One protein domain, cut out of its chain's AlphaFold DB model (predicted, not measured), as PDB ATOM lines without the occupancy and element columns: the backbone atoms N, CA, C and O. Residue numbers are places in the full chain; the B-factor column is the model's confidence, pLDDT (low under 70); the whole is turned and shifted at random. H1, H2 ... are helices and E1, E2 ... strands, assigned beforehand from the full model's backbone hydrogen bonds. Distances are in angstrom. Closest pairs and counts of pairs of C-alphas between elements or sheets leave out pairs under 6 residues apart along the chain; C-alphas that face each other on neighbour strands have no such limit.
ATOM      1  N   ASN A   2      14.293 164.982  21.365       35.31
ATOM      2  CA  ASN A   2      15.668 164.463  21.533       35.31
ATOM      3  C   ASN A   2      16.348 165.177  22.716       35.31
ATOM      4  O   ASN A   2      17.157 166.074  22.530       35.31
ATOM      5  N   ARG A   3      15.910 164.913  23.947       41.19
ATOM      6  CA  ARG A   3      16.585 165.449  25.151       41.19
ATOM      7  C   ARG A   3      16.677 164.430  26.280       41.19
ATOM      8  O   ARG A   3      17.588 164.510  27.088       41.19
ATOM      9  N   VAL A   4      15.779 163.445  26.305       47.41
ATOM     10  CA  VAL A   4      15.727 162.381  27.320       47.41
ATOM     11  C   VAL A   4      16.917 161.418  27.208       47.41
ATOM     12  O   VAL A   4      17.470 161.033  28.231       47.41
ATOM     13  N   LEU A   5      17.329 161.072  25.982       43.62
ATOM     14  CA  LEU A   5      18.452 160.160  25.733       43.62
ATOM     15  C   LEU A   5      19.815 160.848  25.919       43.62
ATOM     16  O   LEU A   5      20.701 160.265  26.533       43.62
ATOM     17  N   ASP A   6      19.949 162.103  25.479       37.84
ATOM     18  CA  ASP A   6      21.242 162.806  25.484       37.84
ATOM     19  C   ASP A   6      21.621 163.387  26.847       37.84
ATOM     20  O   ASP A   6      22.796 163.455  27.195       37.84
ATOM     21  N   THR A   7      20.640 163.821  27.641       48.62
ATOM     22  CA  THR A   7      20.939 164.505  28.909       48.62
ATOM     23  C   THR A   7      20.960 163.562  30.106       48.62
ATOM     24  O   THR A   7      21.465 163.936  31.158       48.62
ATOM     25  N   LYS A   8      20.348 162.369  29.995       46.09
ATOM     26  CA  LYS A   8      19.893 161.558  31.144       46.09
ATOM     27  C   LYS A   8      19.036 162.343  32.157       46.09
ATOM     28  O   LYS A   8      18.678 161.817  33.203       46.09
ATOM     29  N   ILE A   9      18.613 163.562  31.813       41.47
ATOM     30  CA  ILE A   9      17.613 164.372  32.515       41.47
ATOM     31  C   ILE A   9      16.247 164.028  31.902       41.47
ATOM     32  O   ILE A   9      15.444 164.876  31.517       41.47
ATOM     33  N   GLY A  10      16.002 162.733  31.720       51.41
ATOM     34  CA  GLY A  10      14.652 162.224  31.599       51.41
ATOM     35  C   GLY A  10      14.073 162.130  32.996       51.41
ATOM     36  O   GLY A  10      14.753 161.691  33.916       51.41
ATOM     37  N   ILE A  11      12.807 162.484  33.167       64.19
ATOM     38  CA  ILE A  11      12.075 161.990  34.329       64.19
ATOM     39  C   ILE A  11      12.169 160.447  34.268       64.19
ATOM     40  O   ILE A  11      11.874 159.902  33.198       64.19
ATOM     41  N   PRO A  12      12.573 159.739  35.345       67.56
ATOM     42  CA  PRO A  12      12.854 158.296  35.334       67.56
ATOM     43  C   PRO A  12      11.822 157.440  34.589       67.56
ATOM     44  O   PRO A  12      12.173 156.518  33.857       67.56
ATOM     45  N   ILE A  13      10.543 157.806  34.688       77.88
ATOM     46  CA  ILE A  13       9.442 157.089  34.045       77.88
ATOM     47  C   ILE A  13       9.479 157.127  32.509       77.88
ATOM     48  O   ILE A  13       9.086 156.152  31.873       77.88
ATOM     49  N   THR A  14       9.972 158.203  31.888       81.88
ATOM     50  CA  THR A  14       9.974 158.339  30.422       81.88
ATOM     51  C   THR A  14      10.935 157.345  29.782       81.88
ATOM     52  O   THR A  14      10.605 156.737  28.765       81.88
ATOM     53  N   LEU A  15      12.106 157.134  30.391       83.81
ATOM     54  CA  LEU A  15      13.056 156.129  29.922       83.81
ATOM     55  C   LEU A  15      12.480 154.718  30.092       83.81
ATOM     56  O   LEU A  15      12.566 153.903  29.178       83.81
ATOM     57  N   SER A  16      11.797 154.455  31.204       87.44
ATOM     58  CA  SER A  16      11.122 153.176  31.428       87.44
ATOM     59  C   SER A  16      10.005 152.907  30.413       87.44
ATOM     60  O   SER A  16       9.851 151.770  29.971       87.44
ATOM     61  N   VAL A  17       9.276 153.933  29.957       89.56
ATOM     62  CA  VAL A  17       8.298 153.799  28.860       89.56
ATOM     63  C   VAL A  17       8.976 153.409  27.544       89.56
ATOM     64  O   VAL A  17       8.460 152.547  26.835       89.56
ATOM     65  N   VAL A  18      10.149 153.968  27.226       90.19
ATOM     66  CA  VAL A  18      10.914 153.556  26.032       90.19
ATOM     67  C   VAL A  18      11.266 152.069  26.102       90.19
ATOM     68  O   VAL A  18      11.030 151.347  25.138       90.19
ATOM     69  N   TYR A  19      11.749 151.585  27.249       90.81
ATOM     70  CA  TYR A  19      12.029 150.161  27.444       90.81
ATOM     71  C   TYR A  19      10.777 149.291  27.286       90.81
ATOM     72  O   TYR A  19      10.840 148.275  26.599       90.81
ATOM     73  N   LEU A  20       9.635 149.689  27.863       91.88
ATOM     74  CA  LEU A  20       8.365 148.971  27.699       91.88
ATOM     75  C   LEU A  20       7.968 148.864  26.218       91.88
ATOM     76  O   LEU A  20       7.623 147.781  25.749       91.88
ATOM     77  N   LEU A  21       8.072 149.965  25.472       92.50
ATOM     78  CA  LEU A  21       7.737 150.030  24.048       92.50
ATOM     79  C   LEU A  21       8.707 149.232  23.163       92.50
ATOM     80  O   LEU A  21       8.292 148.676  22.143       92.50
ATOM     81  N   VAL A  22       9.994 149.188  23.513       93.25
ATOM     82  CA  VAL A  22      10.984 148.341  22.830       93.25
ATOM     83  C   VAL A  22      10.711 146.873  23.139       93.25
ATOM     84  O   VAL A  22      10.618 146.080  22.208       93.25
ATOM     85  N   GLY A  23      10.492 146.526  24.410       91.50
ATOM     86  CA  GLY A  23      10.156 145.169  24.840       91.50
ATOM     87  C   GLY A  23       8.930 144.623  24.116       91.50
ATOM     88  O   GLY A  23       8.981 143.530  23.562       91.50
ATOM     89  N   GLN A  24       7.870 145.426  24.002       91.88
ATOM     90  CA  GLN A  24       6.680 145.077  23.222       91.88
ATOM     91  C   GLN A  24       6.997 144.748  21.756       91.88
ATOM     92  O   GLN A  24       6.467 143.774  21.233       91.88
ATOM     93  N   ARG A  25       7.877 145.512  21.094       95.25
ATOM     94  CA  ARG A  25       8.250 145.273  19.684       95.25
ATOM     95  C   ARG A  25       9.021 143.975  19.471       95.25
ATOM     96  O   ARG A  25       8.955 143.416  18.383       95.25
ATOM     97  N   ILE A  26       9.746 143.515  20.487       94.62
ATOM     98  CA  ILE A  26      10.540 142.279  20.435       94.62
ATOM     99  C   ILE A  26       9.875 141.114  21.182       94.62
ATOM    100  O   ILE A  26      10.533 140.116  21.458       94.62
ATOM    101  N   ASN A  27       8.589 141.233  21.535       91.62
ATOM    102  CA  ASN A  27       7.844 140.242  22.322       91.62
ATOM    103  C   ASN A  27       8.487 139.888  23.678       91.62
ATOM    104  O   ASN A  27       8.328 138.779  24.184       91.62
ATOM    105  N   LEU A  28       9.183 140.842  24.298       90.31
ATOM    106  CA  LEU A  28       9.706 140.724  25.655       90.31
ATOM    107  C   LEU A  28       8.657 141.255  26.656       90.31
ATOM    108  O   LEU A  28       8.404 142.466  26.675       90.31
ATOM    109  N   PRO A  29       8.035 140.398  27.494       89.75
ATOM    110  CA  PRO A  29       6.956 140.772  28.416       89.75
ATOM    111  C   PRO A  29       7.455 141.594  29.614       89.75
ATOM    112  O   PRO A  29       7.505 141.124  30.752       89.75
ATOM    113  N   LEU A  30       7.808 142.851  29.362       94.62
ATOM    114  CA  LEU A  30       8.165 143.817  30.392       94.62
ATOM    115  C   LEU A  30       6.915 144.418  31.043       94.62
ATOM    116  O   LEU A  30       5.916 144.705  30.377       94.62
ATOM    117  N   LYS A  31       6.986 144.644  32.354       95.81
ATOM    118  CA  LYS A  31       5.957 145.329  33.145       95.81
ATOM    119  C   LYS A  31       6.582 146.447  33.969       95.81
ATOM    120  O   LYS A  31       7.685 146.288  34.479       95.81
ATOM    121  N   GLY A  32       5.879 147.569  34.097       95.44
ATOM    122  CA  GLY A  32       6.287 148.660  34.978       95.44
ATOM    123  C   GLY A  32       5.955 148.345  36.429       95.44
ATOM    124  O   GLY A  32       4.868 147.842  36.697       95.44
ATOM    125  N   ILE A  33       6.868 148.653  37.345       96.31
ATOM    126  CA  ILE A  33       6.719 148.453  38.787       96.31
ATOM    127  C   ILE A  33       6.875 149.798  39.486       96.31
ATOM    128  O   ILE A  33       7.855 150.526  39.294       96.31
ATOM    129  N   GLY A  34       5.874 150.131  40.290       92.62
ATOM    130  CA  GLY A  34       5.751 151.435  40.906       92.62
ATOM    131  C   GLY A  34       6.185 151.465  42.364       92.62
ATOM    132  O   GLY A  34       5.327 151.476  43.235       92.62
ATOM    133  N   LEU A  35       7.482 151.605  42.633       93.25
ATOM    134  CA  LEU A  35       7.969 151.832  43.996       93.25
ATOM    135  C   LEU A  35       7.672 153.281  44.457       93.25
ATOM    136  O   LEU A  35       7.585 154.198  43.623       93.25
ATOM    137  N   PRO A  36       7.522 153.538  45.768       88.62
ATOM    138  CA  PRO A  36       7.565 154.893  46.314       88.62
ATOM    139  C   PRO A  36       8.816 155.634  45.833       88.62
ATOM    140  O   PRO A  36       9.919 155.104  45.911       88.62
ATOM    141  N   GLY A  37       8.644 156.827  45.255       84.00
ATOM    142  CA  GLY A  37       9.748 157.662  44.756       84.00
ATOM    143  C   GLY A  37      10.577 157.085  43.596       84.00
ATOM    144  O   GLY A  37      11.513 157.740  43.146       84.00
ATOM    145  N   HIS A  38      10.257 155.890  43.087       89.38
ATOM    146  CA  HIS A  38      11.120 155.176  42.147       89.38
ATOM    147  C   HIS A  38      10.313 154.307  41.162       89.38
ATOM    148  O   HIS A  38       9.196 153.892  41.456       89.38
ATOM    149  N   PHE A  39      10.819 154.067  39.952       91.50
ATOM    150  CA  PHE A  39      10.087 153.301  38.937       91.50
ATOM    151  C   PHE A  39      11.021 152.342  38.213       91.50
ATOM    152  O   PHE A  39      11.931 152.775  37.510       91.50
ATOM    153  N   VAL A  40      10.762 151.046  38.366       95.00
ATOM    154  CA  VAL A  40      11.591 149.972  37.806       95.00
ATOM    155  C   VAL A  40      10.771 149.145  36.831       95.00
ATOM    156  O   VAL A  40       9.545 149.263  36.762       95.00
ATOM    157  N   LEU A  41      11.441 148.310  36.052       96.00
ATOM    158  CA  LEU A  41      10.790 147.347  35.179       96.00
ATOM    159  C   LEU A  41      10.996 145.940  35.713       96.00
ATOM    160  O   LEU A  41      12.012 145.636  36.331       96.00
ATOM    161  N   ARG A  42      10.019 145.079  35.449       96.38
ATOM    162  CA  ARG A  42      10.069 143.651  35.734       96.38
ATOM    163  C   ARG A  42       9.993 142.878  34.434       96.38
ATOM    164  O   ARG A  42       9.075 143.086  33.637       96.38
ATOM    165  N   PHE A  43      10.921 141.954  34.268       94.12
ATOM    166  CA  PHE A  43      10.836 140.873  33.304       94.12
ATOM    167  C   PHE A  43      10.487 139.580  34.045       94.12
ATOM    168  O   PHE A  43      11.112 139.251  35.056       94.12
ATOM    169  N   SER A  44       9.478 138.860  33.561       89.31
ATOM    170  CA  SER A  44       9.070 137.575  34.132       89.31
ATOM    171  C   SER A  44       9.453 136.434  33.195       89.31
ATOM    172  O   SER A  44       9.100 136.463  32.016       89.31
ATOM    173  N   PHE A  45      10.120 135.414  33.736       86.12
ATOM    174  CA  PHE A  45      10.452 134.177  33.033       86.12
ATOM    175  C   PHE A  45      10.059 132.979  33.905       86.12
ATOM    176  O   PHE A  45      10.635 132.757  34.972       86.12
ATOM    177  N   GLY A  46       9.041 132.229  33.474       86.69
ATOM    178  CA  GLY A  46       8.423 131.194  34.304       86.69
ATOM    179  C   GLY A  46       7.890 131.775  35.620       86.69
ATOM    180  O   GLY A  46       7.172 132.774  35.618       86.69
ATOM    181  N   SER A  47       8.274 131.168  36.743       85.44
ATOM    182  CA  SER A  47       7.961 131.637  38.102       85.44
ATOM    183  C   SER A  47       8.950 132.675  38.647       85.44
ATOM    184  O   SER A  47       8.796 133.131  39.777       85.44
ATOM    185  N   SER A  48       9.978 133.043  37.874       86.12
ATOM    186  CA  SER A  48      11.040 133.953  38.310       86.12
ATOM    187  C   SER A  48      10.828 135.374  37.796       86.12
ATOM    188  O   SER A  48      10.289 135.605  36.707       86.12
ATOM    189  N   HIS A  49      11.298 136.342  38.582       90.00
ATOM    190  CA  HIS A  49      11.238 137.764  38.261       90.00
ATOM    191  C   HIS A  49      12.632 138.376  38.314       90.00
ATOM    192  O   HIS A  49      13.365 138.179  39.282       90.00
ATOM    193  N   VAL A  50      12.965 139.157  37.293       92.88
ATOM    194  CA  VAL A  50      14.148 140.017  37.273       92.88
ATOM    195  C   VAL A  50      13.664 141.454  37.219       92.88
ATOM    196  O   VAL A  50      12.865 141.809  36.349       92.88
ATOM    197  N   TYR A  51      14.137 142.274  38.151       95.94
ATOM    198  CA  TYR A  51      13.878 143.705  38.144       95.94
ATOM    199  C   TYR A  51      15.082 144.424  37.558       95.94
ATOM    200  O   TYR A  51      16.217 143.965  37.685       95.94
ATOM    201  N   PHE A  52      14.850 145.557  36.920       95.00
ATOM    202  CA  PHE A  52      15.929 146.436  36.510       95.00
ATOM    203  C   PHE A  52      15.470 147.880  36.497       95.00
ATOM    204  O   PHE A  52      14.293 148.173  36.289       95.00
ATOM    205  N   ASP A  53      16.414 148.777  36.728       93.25
ATOM    206  CA  ASP A  53      16.187 150.210  36.783       93.25
ATOM    207  C   ASP A  53      16.699 150.877  35.501       93.25
ATOM    208  O   ASP A  53      17.912 151.052  35.339       93.25
ATOM    209  N   PRO A  54      15.801 151.273  34.580       89.19
ATOM    210  CA  PRO A  54      16.201 151.936  33.345       89.19
ATOM    211  C   PRO A  54      16.931 153.258  33.584       89.19
ATOM    212  O   PRO A  54      17.802 153.616  32.794       89.19
ATOM    213  N   PHE A  55      16.594 153.979  34.657       84.62
ATOM    214  CA  PHE A  55      17.158 155.291  34.958       84.62
ATOM    215  C   PHE A  55      18.590 155.182  35.481       84.62
ATOM    216  O   PHE A  55      19.471 155.906  35.015       84.62
ATOM    217  N   ASN A  56      18.860 154.216  36.358       86.69
ATOM    218  CA  ASN A  56      20.210 153.933  36.851       86.69
ATOM    219  C   ASN A  56      20.987 152.978  35.928       86.69
ATOM    220  O   ASN A  56      21.616 152.019  36.376       86.69
ATOM    221  N   GLY A  57      20.953 153.245  34.619       85.31
ATOM    222  CA  GLY A  57      21.783 152.555  33.627       85.31
ATOM    223  C   GLY A  57      21.409 151.094  33.368       85.31
ATOM    224  O   GLY A  57      22.255 150.332  32.913       85.31
ATOM    225  N   GLY A  58      20.171 150.692  33.662       88.12
ATOM    226  CA  GLY A  58      19.723 149.309  33.500       88.12
ATOM    227  C   GLY A  58      20.196 148.377  34.615       88.12
ATOM    228  O   GLY A  58      20.250 147.167  34.401       88.12
ATOM    229  N   LYS A  59      20.558 148.914  35.792       93.94
ATOM    230  CA  LYS A  59      21.001 148.115  36.943       93.94
ATOM    231  C   LYS A  59      19.988 147.008  37.238       93.94
ATOM    232  O   LYS A  59      18.817 147.301  37.459       93.94
ATOM    233  N   ILE A  60      20.453 145.759  37.268       95.56
ATOM    234  CA  ILE A  60      19.650 144.608  37.689       95.56
ATOM    235  C   ILE A  60      19.423 144.693  39.198       95.56
ATOM    236  O   ILE A  60      20.349 144.984  39.958       95.56
ATOM    237  N   LEU A  61      18.189 144.442  39.617       95.44
ATOM    238  CA  LEU A  61      17.744 144.515  40.997       95.44
ATOM    239  C   LEU A  61      17.126 143.177  41.413       95.44
ATOM    240  O   LEU A  61      16.328 142.567  40.692       95.44
ATOM    241  N   SER A  62      17.486 142.737  42.609       94.31
ATOM    242  CA  SER A  62      16.801 141.677  43.340       94.31
ATOM    243  C   SER A  62      15.563 142.222  44.064       94.31
ATOM    244  O   SER A  62      15.389 143.432  44.222       94.31
ATOM    245  N   ARG A  63      14.718 141.323  44.588       94.69
ATOM    246  CA  ARG A  63      13.627 141.702  45.505       94.69
ATOM    247  C   ARG A  63      14.155 142.507  46.703       94.69
ATOM    248  O   ARG A  63      13.552 143.512  47.064       94.69
ATOM    249  N   SER A  64      15.277 142.086  47.291       95.12
ATOM    250  CA  SER A  64      15.914 142.778  48.419       95.12
ATOM    251  C   SER A  64      16.418 144.173  48.055       95.12
ATOM    252  O   SER A  64      16.335 145.074  48.886       95.12
ATOM    253  N   ASP A  65      16.877 144.388  46.818       95.81
ATOM    254  CA  ASP A  65      17.266 145.727  46.361       95.81
ATOM    255  C   ASP A  65      16.046 146.649  46.255       95.81
ATOM    256  O   ASP A  65      16.093 147.788  46.720       95.81
ATOM    257  N   CYS A  66      14.931 146.155  45.704       96.00
ATOM    258  CA  CYS A  66      13.670 146.901  45.669       96.00
ATOM    259  C   CYS A  66      13.185 147.247  47.084       96.00
ATOM    260  O   CYS A  66      12.779 148.378  47.340       96.00
ATOM    261  N   GLU A  67      13.269 146.299  48.016       96.44
ATOM    262  CA  GLU A  67      12.927 146.522  49.421       96.44
ATOM    263  C   GLU A  67      13.814 147.594  50.072       96.44
ATOM    264  O   GLU A  67      13.304 148.490  50.750       96.44
ATOM    265  N   ALA A  68      15.123 147.558  49.816       96.12
ATOM    266  CA  ALA A  68      16.058 148.566  50.303       96.12
ATOM    267  C   ALA A  68      15.748 149.964  49.740       96.12
ATOM    268  O   ALA A  68      15.774 150.936  50.492       96.12
ATOM    269  N   ILE A  69      15.392 150.077  48.453       94.12
ATOM    270  CA  ILE A  69      14.982 151.351  47.832       94.12
ATOM    271  C   ILE A  69      13.801 151.972  48.591       94.12
ATOM    272  O   ILE A  69      13.834 153.159  48.913       94.12
ATOM    273  N   VAL A  70      12.780 151.172  48.912       95.62
ATOM    274  CA  VAL A  70      11.586 151.640  49.633       95.62
ATOM    275  C   VAL A  70      11.921 152.059  51.065       95.62
ATOM    276  O   VAL A  70      11.537 153.148  51.497       95.62
ATOM    277  N   LYS A  71      12.683 151.230  51.786       95.50
ATOM    278  CA  LYS A  71      13.081 151.500  53.176       95.50
ATOM    279  C   LYS A  71      13.970 152.734  53.307       95.50
ATOM    280  O   LYS A  71      13.788 153.513  54.237       95.50
ATOM    281  N   ASN A  72      14.876 152.963  52.356       94.50
ATOM    282  CA  ASN A  72      15.748 154.143  52.341       94.50
ATOM    283  C   ASN A  72      14.973 155.461  52.176       94.50
ATOM    284  O   ASN A  72      15.473 156.514  52.561       94.50
ATOM    285  N   LEU A  73      13.754 155.409  51.635       89.75
ATOM    286  CA  LEU A  73      12.843 156.552  51.547       89.75
ATOM    287  C   LEU A  73      11.940 156.703  52.785       89.75
ATOM    288  O   LEU A  73      11.075 157.573  52.802       89.75
ATOM    289  N   GLY A  74      12.127 155.871  53.816       93.56
ATOM    290  CA  GLY A  74      11.363 155.915  55.065       93.56
ATOM    291  C   GLY A  74      10.009 155.202  55.015       93.56
ATOM    292  O   GLY A  74       9.220 155.334  55.948       93.56
ATOM    293  N   PHE A  75       9.722 154.441  53.954       93.25
ATOM    294  CA  PHE A  75       8.479 153.680  53.829       93.25
ATOM    295  C   PHE A  75       8.655 152.237  54.319       93.25
ATOM    296  O   PHE A  75       9.686 151.602  54.090       93.25
ATOM    297  N   ASN A  76       7.607 151.677  54.928       95.25
ATOM    298  CA  ASN A  76       7.531 150.237  55.165       95.25
ATOM    299  C   ASN A  76       7.324 149.513  53.833       95.25
ATOM    300  O   ASN A  76       6.475 149.910  53.035       95.25
ATOM    301  N   PHE A  77       8.088 148.449  53.598       95.81
ATOM    302  CA  PHE A  77       7.963 147.658  52.380       95.81
ATOM    303  C   PHE A  77       6.682 146.811  52.392       95.81
ATOM    304  O   PHE A  77       6.389 146.148  53.384       95.81
ATOM    305  N   SER A  78       5.960 146.818  51.270       95.69
ATOM    306  CA  SER A  78       4.834 145.928  50.975       95.69
ATOM    307  C   SER A  78       5.089 145.206  49.653       95.69
ATOM    308  O   SER A  78       5.607 145.807  48.710       95.69
ATOM    309  N   GLU A  79       4.675 143.940  49.565       94.31
ATOM    310  CA  GLU A  79       4.702 143.163  48.316       94.31
ATOM    311  C   GLU A  79       3.859 143.798  47.205       94.31
ATOM    312  O   GLU A  79       4.158 143.624  46.022       94.31
ATOM    313  N   ASP A  80       2.855 144.601  47.564       94.94
ATOM    314  CA  ASP A  80       2.030 145.325  46.595       94.94
ATOM    315  C   ASP A  80       2.856 146.291  45.740       94.94
ATOM    316  O   ASP A  80       2.526 146.541  44.581       94.94
ATOM    317  N   TYR A  81       3.988 146.782  46.258       95.00
ATOM    318  CA  TYR A  81       4.897 147.623  45.482       95.00
ATOM    319  C   TYR A  81       5.576 146.882  44.330       95.00
ATOM    320  O   TYR A  81       6.056 147.532  43.405       95.00
ATOM    321  N   LEU A  82       5.618 145.547  44.362       95.31
ATOM    322  CA  LEU A  82       6.171 144.710  43.294       95.31
ATOM    323  C   LEU A  82       5.113 144.246  42.286       95.31
ATOM    324  O   LEU A  82       5.433 143.491  41.355       95.31
ATOM    325  N   GLN A  83       3.868 144.705  42.428       95.56
ATOM    326  CA  GLN A  83       2.830 144.442  41.445       95.56
ATOM    327  C   GLN A  83       2.990 145.333  40.204       95.56
ATOM    328  O   GLN A  83       3.395 146.497  40.304       95.56
ATOM    329  N   PRO A  84       2.682 144.801  39.004       95.69
ATOM    330  CA  PRO A  84       2.617 145.598  37.791       95.69
ATOM    331  C   PRO A  84       1.653 146.768  37.928       95.69
ATOM    332  O   PRO A  84       0.506 146.587  38.330       95.69
ATOM    333  N   VAL A  85       2.093 147.945  37.499       95.00
ATOM    334  CA  VAL A  85       1.197 149.084  37.323       95.00
ATOM    335  C   VAL A  85       0.550 149.059  35.941       95.00
ATOM    336  O   VAL A  85       1.133 148.588  34.957       95.00
TER     337      VAL A  85
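What this domain is: This is residues 2 to 85 of the 125 residues of the protein "Transglut_core2 domain-containing protein" of Bacteroidetes bacterium (UniProt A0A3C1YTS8). A strongly twisted sheet of four strands stands between two helices, H2 over one face and H3 over the other: three layers, with helices on both faces of the sheet. Short H1 sits by the first turn of H2, and short H4 grazes the sheet at the last residue of E1. The printed part has 84 residues, with four named helices and four named strands in the order H1 H2 E1 E2 E3 E4 H3 H4, mixed in class. The sheet E1 E2 E3 E4 is a meander, each strand the antiparallel neighbour of the one before. The whole is compact, with a radius of gyration of the C-alphas of 12.9 A and spans of 37 by 31 by 19 A.

How they stand to each other: Start at H1, residues 4 to 7, which only just touches residues 14 to 15 of H2, residues 12 to 25, with 3 pairs of C-alphas within 8 A; the closest, Val 4 and Leu 15, are 7.3 A apart. Next come three hairpins, with N and O within hydrogen-bond range: E1, residues 30 to 35, with E2, residues 38 to 45 (N 33 and O 40, 2.8 A); E2 with E3, residues 48 to 53 (N 43 and O 50, 2.9 A); E3 with E4, residues 59 to 61 (N 61 and O 51, 2.8 A). H2 is on the sheet at a height of 9.3 A, over E2; its C-alpha 20 is 5.8 A from C-alpha 30. H3, residues 63 to 72, is on the opposite face at a height of 9.8 A; C-alphas 35 and 70 are its closest to E1, 6.7 A. H4, residues 79 to 82, only grazes the sheet with residues 80 to 82. In H2 and H3 every O i to N i+4 pair is within hydrogen-bond range; H1 and H4 are too short for one.

Where its parts are: Find C-alpha 12 at (12.854, 158.296, 35.334); from there H2 runs 20.9 A. E2 spans 22.9 A, E3 17.1 A, E1 15.8 A and H3 14.4 A. H4 ends at C-alpha 82, (6.171, 144.710, 43.294).

The domain as a whole: The C-alphas farthest apart, of Asn 2 and Ser 47, are 37.6 A apart. The printed part has no cut, and no link is long. Residues 2 to 12 have pLDDT under 70.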